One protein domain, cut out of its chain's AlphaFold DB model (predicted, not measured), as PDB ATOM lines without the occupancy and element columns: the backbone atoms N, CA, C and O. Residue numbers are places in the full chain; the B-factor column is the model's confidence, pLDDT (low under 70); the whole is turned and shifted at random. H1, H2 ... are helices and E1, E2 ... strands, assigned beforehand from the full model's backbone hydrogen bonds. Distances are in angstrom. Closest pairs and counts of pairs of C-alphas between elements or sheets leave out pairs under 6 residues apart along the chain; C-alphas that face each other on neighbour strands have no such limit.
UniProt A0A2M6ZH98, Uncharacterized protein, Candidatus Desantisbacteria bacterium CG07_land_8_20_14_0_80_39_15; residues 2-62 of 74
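Overview. This is residues 2 to 62 of the 74 residues of an uncharacterized protein of Candidatus Desantisbacteria bacterium CG07_land_8_20_14_0_80_39_15 (UniProt A0A2M6ZH98). A two-stranded hairpin, E1 and E2, has helix H2 running roughly along it over one face, while helix H1 leads off from the end of E2, about perpendicular to H2. After H2 a long tail with no named element, residues 48 to 62, runs away from the hairpin and folds back on itself. The printed part has 61 residues, with two named strands followed by two named helices; the sheet is antiparallel, in the order E1 - E2. The class is mixed, helices and strands, with under half of the residues in named elements. The whole is compact, with a radius of gyration of the C-alphas of 12.0 A and spans of 29 by 22 by 21 A.

Along the chain. Find C-alpha 6 at (217.970, 264.688, 376.241); from there E1 runs through residues 6 to 11, 14.0 A long. E2, residues 17 to 21, returns over 12.7 A. H1, residues 22 to 31, begins at C-alpha 22 at (221.519, 261.260, 372.319) and is 14.3 A long. H2, residues 39 to 47, spans 12.5 A and ends at C-alpha 47 at (204.710, 256.033, 372.905).

Arrangement. Begin at the hairpin of E1 and E2, antiparallel at 158 degrees, where N 10 and O 18 are 2.8 A apart and N 20 and O 8 2.9 A, both within hydrogen-bond range. The closest C-alphas of E1 and H2 are those of Arg 11 and Ser 47, 5.7 A apart. E2 and H2 are near each other, with 8 pairs of C-alphas within 10 A. The closest C-alphas of E1 and H1 are those of Ile 7 and Phe 22, 6.1 A apart. H1 and H2 are close but not clearly touching, with the C-alphas of Trp 25 and Leu 39 closest at 7.8 A; their lines are about perpendicular, at 74 degrees. In H1 and H2 every O i to N i+4 pair is within hydrogen-bond range.

Size, cuts and confidence. Look to the C-alphas of His 2 and Thr 56 for the two farthest apart, 31.8 A. The printed part has no cut and no long link. Confidence is low, with pLDDT under 70, at residues 2 to 4 and 54 to 62.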
ATOM      1  N   HIS A   2     229.007 263.951 376.296       53.03
ATOM      2  CA  HIS A   2     227.669 264.400 375.853       53.03
ATOM      3  C   HIS A   2     226.546 263.475 376.368       53.03
ATOM      4  O   HIS A   2     225.405 263.566 375.933       53.03
ATOM      5  N   ASP A   3     226.844 262.585 377.329       55.88
ATOM      6  CA  ASP A   3     225.946 261.519 377.815       55.88
ATOM      7  C   ASP A   3     224.614 261.998 378.436       55.88
ATOM      8  O   ASP A   3     223.801 261.170 378.851       55.88
ATOM      9  N   LYS A   4     224.380 263.313 378.537       64.62
ATOM     10  CA  LYS A   4     223.206 263.902 379.194       64.62
ATOM     11  C   LYS A   4     222.282 264.698 378.274       64.62
ATOM     12  O   LYS A   4     221.274 265.186 378.776       64.62
ATOM     13  N   GLU A   5     222.581 264.831 376.983       85.31
ATOM     14  CA  GLU A   5     221.675 265.555 376.088       85.31
ATOM     15  C   GLU A   5     220.399 264.736 375.873       85.31
ATOM     16  O   GLU A   5     220.417 263.626 375.325       85.31
ATOM     17  N   VAL A   6     219.301 265.257 376.414       88.69
ATOM     18  CA  VAL A   6     217.970 264.688 376.241       88.69
ATOM     19  C   VAL A   6     217.445 265.184 374.912       88.69
ATOM     20  O   VAL A   6     217.341 266.389 374.716       88.69
ATOM     21  N   ILE A   7     217.116 264.249 374.028       89.12
ATOM     22  CA  ILE A   7     216.425 264.561 372.780       89.12
ATOM     23  C   ILE A   7     214.957 264.822 373.107       89.12
ATOM     24  O   ILE A   7     214.418 265.861 372.747       89.12
ATOM     25  N   GLU A   8     214.322 263.894 373.833       88.06
ATOM     26  CA  GLU A   8     212.894 263.983 374.124       88.06
ATOM     27  C   GLU A   8     212.491 263.212 375.389       88.06
ATOM     28  O   GLU A   8     213.099 262.197 375.755       88.06
ATOM     29  N   PHE A   9     211.438 263.690 376.053       89.81
ATOM     30  CA  PHE A   9     210.730 262.961 377.104       89.81
ATOM     31  C   PHE A   9     209.459 262.358 376.512       89.81
ATOM     32  O   PHE A   9     208.535 263.073 376.137       89.81
ATOM     33  N   ILE A  10     209.408 261.031 376.448       90.50
ATOM     34  CA  ILE A  10     208.332 260.298 375.786       90.50
ATOM     35  C   ILE A  10     207.519 259.573 376.846       90.50
ATOM     36  O   ILE A  10     208.044 258.802 377.654       90.50
ATOM     37  N   ARG A  11     206.204 259.774 376.838       88.44
ATOM     38  CA  ARG A  11     205.306 258.992 377.683       88.44
ATOM     39  C   ARG A  11     205.052 257.643 377.022       88.44
ATOM     40  O   ARG A  11     204.468 257.582 375.953       88.44
ATOM     41  N   SER A  12     205.460 256.562 377.671       83.19
ATOM     42  CA  SER A  12     205.215 255.205 377.177       83.19
ATOM     43  C   SER A  12     203.756 254.774 377.324       83.19
ATOM     44  O   SER A  12     203.020 255.300 378.166       83.19
ATOM     45  N   ALA A  13     203.388 253.706 376.612       80.25
ATOM     46  CA  ALA A  13     202.083 253.046 376.713       80.25
ATOM     47  C   ALA A  13     201.673 252.661 378.152       80.25
ATOM     48  O   ALA A  13     200.490 252.633 378.482       80.25
ATOM     49  N   PHE A  14     202.636 252.432 379.051       81.19
ATOM     50  CA  PHE A  14     202.378 252.143 380.470       81.19
ATOM     51  C   PHE A  14     202.335 253.394 381.356       81.19
ATOM     52  O   PHE A  14     202.475 253.303 382.579       81.19
ATOM     53  N   LYS A  15     202.167 254.578 380.755       83.75
ATOM     54  CA  LYS A  15     202.167 255.889 381.419       83.75
ATOM     55  C   LYS A  15     203.462 256.190 382.188       83.75
ATOM     56  O   LYS A  15     203.446 257.026 383.089       83.75
ATOM     57  N   LYS A  16     204.569 255.529 381.840       85.00
ATOM     58  CA  LYS A  16     205.906 255.822 382.377       85.00
ATOM     59  C   LYS A  16     206.609 256.810 381.465       85.00
ATOM     60  O   LYS A  16     206.595 256.613 380.253       85.00
ATOM     61  N   GLU A  17     207.208 257.837 382.045       88.88
ATOM     62  CA  GLU A  17     208.061 258.764 381.311       88.88
ATOM     63  C   GLU A  17     209.399 258.088 380.996       88.88
ATOM     64  O   GLU A  17     210.054 257.526 381.877       88.88
ATOM     65  N   ILE A  18     209.766 258.097 379.721       86.75
ATOM     66  CA  ILE A  18     211.010 257.548 379.203       86.75
ATOM     67  C   ILE A  18     211.796 258.709 378.622       86.75
ATOM     68  O   ILE A  18     211.337 259.418 377.732       86.75
ATOM     69  N   ARG A  19     213.011 258.884 379.128       91.38
ATOM     70  CA  ARG A  19     213.948 259.873 378.618       91.38
ATOM     71  C   ARG A  19     214.738 259.255 377.475       91.38
ATOM     72  O   ARG A  19     215.485 258.310 377.732       91.38
ATOM     73  N   LEU A  20     214.581 259.792 376.268       89.00
ATOM     74  CA  LEU A  20     215.399 259.448 375.112       89.00
ATOM     75  C   LEU A  20     216.603 260.393 375.054       89.00
ATOM     76  O   LEU A  20     216.452 261.603 374.890       89.00
ATOM     77  N   THR A  21     217.805 259.851 375.217       91.19
ATOM     78  CA  THR A  21     219.056 260.616 375.158       91.19
ATOM     79  C   THR A  21     219.778 260.424 373.833       91.19
ATOM     80  O   THR A  21     219.610 259.402 373.161       91.19
ATOM     81  N   PHE A  22     220.662 261.367 373.499       89.19
ATOM     82  CA  PHE A  22     221.519 261.260 372.319       89.19
ATOM     83  C   PHE A  22     222.327 259.961 372.305       89.19
ATOM     84  O   PHE A  22     222.414 259.298 371.281       89.19
ATOM     85  N   LYS A  23     222.837 259.529 373.463       88.31
ATOM     86  CA  LYS A  23     223.551 258.253 373.598       88.31
ATOM     87  C   LYS A  23     222.688 257.047 373.216       88.31
ATOM     88  O   LYS A  23     223.176 256.136 372.558       88.31
ATOM     89  N   GLN A  24     221.426 257.020 373.650       87.38
ATOM     90  CA  GLN A  24     220.514 255.916 373.337       87.38
ATOM     91  C   GLN A  24     220.170 255.893 371.850       87.38
ATOM     92  O   GLN A  24     220.201 254.830 371.241       87.38
ATOM     93  N   TRP A  25     219.893 257.059 371.263       88.19
ATOM     94  CA  TRP A  25     219.678 257.190 369.822       88.19
ATOM     95  C   TRP A  25     220.911 256.757 369.020       88.19
ATOM     96  O   TRP A  25     220.794 255.922 368.127       88.19
ATOM     97  N   PHE A  26     222.090 257.258 369.391       87.50
ATOM     98  CA  PHE A  26     223.352 256.929 368.739       87.50
ATOM     99  C   PHE A  26     223.627 255.420 368.777       87.50
ATOM    100  O   PHE A  26     223.902 254.816 367.747       87.50
ATOM    101  N   HIS A  27     223.417 254.776 369.928       87.25
ATOM    102  CA  HIS A  27     223.573 253.328 370.055       87.25
ATOM    103  C   HIS A  27     222.624 252.529 369.139       87.25
ATOM    104  O   HIS A  27     222.997 251.470 368.624       87.25
ATOM    105  N   ILE A  28     221.401 253.030 368.920       85.38
ATOM    106  CA  ILE A  28     220.427 252.403 368.018       85.38
ATOM    107  C   ILE A  28     220.921 252.465 366.571       85.38
ATOM    108  O   ILE A  28     220.923 251.425 365.914       85.38
ATOM    109  N   ILE A  29     221.359 253.636 366.096       87.31
ATOM    110  CA  ILE A  29     221.815 253.813 364.707       87.31
ATOM    111  C   ILE A  29     223.185 253.184 364.437       87.31
ATOM    112  O   ILE A  29     223.421 252.738 363.322       87.31
ATOM    113  N   GLU A  30     224.063 253.076 365.438       87.50
ATOM    114  CA  GLU A  30     225.325 252.330 365.302       87.50
ATOM    115  C   GLU A  30     225.078 250.835 365.081       87.50
ATOM    116  O   GLU A  30     225.783 250.189 364.310       87.50
ATOM    117  N   SER A  31     224.072 250.278 365.759       85.25
ATOM    118  CA  SER A  31     223.715 248.861 365.626       85.25
ATOM    119  C   SER A  31     222.803 248.590 364.421       85.25
ATOM    120  O   SER A  31     222.755 247.467 363.925       85.25
ATOM    121  N   HIS A  32     222.046 249.601 363.986       83.25
ATOM    122  CA  HIS A  32     221.020 249.520 362.947       83.25
ATOM    123  C   HIS A  32     221.053 250.802 362.105       83.25
ATOM    124  O   HIS A  32     220.222 251.697 362.270       83.25
ATOM    125  N   ASP A  33     222.016 250.891 361.196       83.00
ATOM    126  CA  ASP A  33     222.250 252.043 360.315       83.00
ATOM    127  C   ASP A  33     221.002 252.488 359.532       83.00
ATOM    128  O   ASP A  33     220.758 253.688 359.399       83.00
ATOM    129  N   TYR A  34     220.155 251.546 359.110       86.19
ATOM    130  CA  TYR A  34     218.876 251.808 358.437       86.19
ATOM    131  C   TYR A  34     217.882 252.622 359.284       86.19
ATOM    132  O   TYR A  34     216.922 253.178 358.750       86.19
ATOM    133  N   MET A  35     218.079 252.691 360.603       84.12
ATOM    134  CA  MET A  35     217.267 253.520 361.493       84.12
ATOM    135  C   MET A  35     217.702 254.985 361.480       84.12
ATOM    136  O   MET A  35     216.965 255.818 362.002       84.12
ATOM    137  N   SER A  36     218.835 255.335 360.864       85.88
ATOM    138  CA  SER A  36     219.282 256.725 360.723       85.88
ATOM    139  C   SER A  36     218.197 257.581 360.062       85.88
ATOM    140  O   SER A  36     217.636 257.210 359.036       85.88
ATOM    141  N   GLY A  37     217.857 258.713 360.683       87.38
ATOM    142  CA  GLY A  37     216.772 259.596 360.232       87.38
ATOM    143  C   GLY A  37     215.358 259.183 360.668       87.38
ATOM    144  O   GLY A  37     214.439 259.981 360.544       87.38
ATOM    145  N   ASN A  38     215.169 257.998 361.257       89.06
ATOM    146  CA  ASN A  38     213.864 257.506 361.723       89.06
ATOM    147  C   ASN A  38     213.611 257.792 363.217       89.06
ATOM    148  O   ASN A  38     213.045 256.959 363.929       89.06
ATOM    149  N   LEU A  39     214.038 258.959 363.710       88.94
ATOM    150  CA  LEU A  39     213.858 259.344 365.115       88.94
ATOM    151  C   LEU A  39     212.370 259.359 365.508       88.94
ATOM    152  O   LEU A  39     212.000 258.791 366.534       88.94
ATOM    153  N   GLU A  40     211.513 259.920 364.651       88.31
ATOM    154  CA  GLU A  40     210.056 259.958 364.847       88.31
ATOM    155  C   GLU A  40     209.463 258.560 365.024       88.31
ATOM    156  O   GLU A  40     208.686 258.323 365.946       88.31
ATOM    157  N   LYS A  41     209.908 257.596 364.210       87.88
ATOM    158  CA  LYS A  41     209.461 256.205 364.308       87.88
ATOM    159  C   LYS A  41     209.820 255.595 365.656       87.88
ATOM    160  O   LYS A  41     209.043 254.816 366.194       87.88
ATOM    161  N   ILE A  42     210.979 255.929 366.224       87.00
ATOM    162  CA  ILE A  42     211.365 255.466 367.565       87.00
ATOM    163  C   ILE A  42     210.469 256.090 368.631       87.00
ATOM    164  O   ILE A  42     210.026 255.374 369.532       87.00
ATOM    165  N   ILE A  43     210.185 257.388 368.523       88.38
ATOM    166  CA  ILE A  43     209.302 258.102 369.451       88.38
ATOM    167  C   ILE A  43     207.895 257.500 369.426       88.38
ATOM    168  O   ILE A  43     207.382 257.098 370.475       88.38
ATOM    169  N   GLU A  44     207.320 257.353 368.232       88.62
ATOM    170  CA  GLU A  44     206.031 256.696 367.999       88.62
ATOM    171  C   GLU A  44     206.035 255.298 368.602       88.62
ATOM    172  O   GLU A  44     205.182 254.961 369.419       88.62
ATOM    173  N   THR A  45     207.062 254.519 368.275       88.25
ATOM    174  CA  THR A  45     207.245 253.167 368.775       88.25
ATOM    175  C   THR A  45     207.198 253.197 370.308       88.25
ATOM    176  O   THR A  45     206.412 252.458 370.899       88.25
ATOM    177  N   ILE A  46     207.997 254.018 370.996       86.12
ATOM    178  CA  ILE A  46     208.029 254.104 372.472       86.12
ATOM    179  C   ILE A  46     206.669 254.519 373.066       86.12
ATOM    180  O   ILE A  46     206.255 253.941 374.078       86.12
ATOM    181  N   SER A  47     205.991 255.485 372.445       87.62
ATOM    182  CA  SER A  47     204.710 256.033 372.905       87.62
ATOM    183  C   SER A  47     203.544 255.054 372.708       87.62
ATOM    184  O   SER A  47     202.797 254.772 373.648       87.62
ATOM    185  N   SER A  48     203.441 254.466 371.517       87.50
ATOM    186  CA  SER A  48     202.349 253.597 371.077       87.50
ATOM    187  C   SER A  48     202.879 252.398 370.271       87.50
ATOM    188  O   SER A  48     202.767 252.364 369.050       87.50
ATOM    189  N   PRO A  49     203.474 251.391 370.932       87.62
ATOM    190  CA  PRO A  49     203.944 250.183 370.264       87.62
ATOM    191  C   PRO A  49     202.804 249.288 369.778       87.62
ATOM    192  O   PRO A  49     201.879 249.014 370.540       87.62
ATOM    193  N   ASP A  50     202.970 248.679 368.604       85.00
ATOM    194  CA  ASP A  50     202.079 247.606 368.132       85.00
ATOM    195  C   ASP A  50     202.178 246.336 368.992       85.00
ATOM    196  O   ASP A  50     201.212 245.594 369.167       85.00
ATOM    197  N   TYR A  51     203.368 246.059 369.537       81.19
ATOM    198  CA  TYR A  51     203.628 244.866 370.337       81.19
ATOM    199  C   TYR A  51     204.738 245.088 371.371       81.19
ATOM    200  O   TYR A  51     205.739 245.764 371.115       81.19
ATOM    201  N   ILE A  52     204.570 244.498 372.559       80.12
ATOM    202  CA  ILE A  52     205.505 244.614 373.686       80.12
ATOM    203  C   ILE A  52     205.949 243.215 374.111       80.12
ATOM    204  O   ILE A  52     205.162 242.434 374.645       80.12
ATOM    205  N   VAL A  53     207.233 242.916 373.912       75.69
ATOM    206  CA  VAL A  53     207.855 241.663 374.356       75.69
ATOM    207  C   VAL A  53     208.399 241.838 375.772       75.69
ATOM    208  O   VAL A  53     209.112 242.799 376.062       75.69
ATOM    209  N   ARG A  54     208.083 240.897 376.666       63.72
ATOM    210  CA  ARG A  54     208.706 240.811 377.994       63.72
ATOM    211  C   ARG A  54     209.980 239.974 377.890       63.72
ATOM    212  O   ARG A  54     209.927 238.848 377.405       63.72
ATOM    213  N   GLY A  55     211.113 240.506 378.334       56.50
ATOM    214  CA  GLY A  55     212.344 239.731 378.464       56.50
ATOM    215  C   GLY A  55     212.277 238.769 379.651       56.50
ATOM    216  O   GLY A  55     211.523 238.960 380.606       56.50
ATOM    217  N   THR A  56     213.088 237.718 379.593       52.44
ATOM    218  CA  THR A  56     213.087 236.582 380.531       52.44
ATOM    219  C   THR A  56     213.594 236.912 381.941       52.44
ATOM    220  O   THR A  56     213.385 236.115 382.851       52.44
ATOM    221  N   LYS A  57     214.203 238.086 382.163       54.69
ATOM    222  CA  LYS A  57     214.654 238.579 383.483       54.69
ATOM    223  C   LYS A  57     213.894 239.821 383.980       54.69
ATOM    224  O   LYS A  57     214.420 240.593 384.770       54.69
ATOM    225  N   GLY A  58     212.668 240.050 383.503       46.84
ATOM    226  CA  GLY A  58     211.879 241.240 383.868       46.84
ATOM    227  C   GLY A  58     212.305 242.526 383.146       46.84
ATOM    228  O   GLY A  58     211.641 243.553 383.265       46.84
ATOM    229  N   GLU A  59     213.362 242.466 382.336       48.59
ATOM    230  CA  GLU A  59     213.751 243.517 381.400       48.59
ATOM    231  C   GLU A  59     212.758 243.532 380.233       48.59
ATOM    232  O   GLU A  59     212.582 242.533 379.539       48.59
ATOM    233  N   THR A  60     212.063 244.641 379.999       42.44
ATOM    234  CA  THR A  60     211.156 244.749 378.846       42.44
ATOM    235  C   THR A  60     211.978 245.141 377.621       42.44
ATOM    236  O   THR A  60     212.122 246.320 377.310       42.44
ATOM    237  N   ILE A  61     212.577 244.149 376.955       46.38
ATOM    238  CA  ILE A  61     213.294 244.356 375.693       46.38
ATOM    239  C   ILE A  61     212.267 244.387 374.572       46.38
ATOM    240  O   ILE A  61     211.642 243.383 374.229       46.38
ATOM    241  N   LYS A  62     212.106 245.558 373.972       44.31
ATOM    242  CA  LYS A  62     211.252 245.729 372.811       44.31
ATOM    243  C   LYS A  62     211.932 245.174 371.564       44.31
ATOM    244  O   LYS A  62     212.841 245.789 371.018       44.31
TER     245      LYS A  62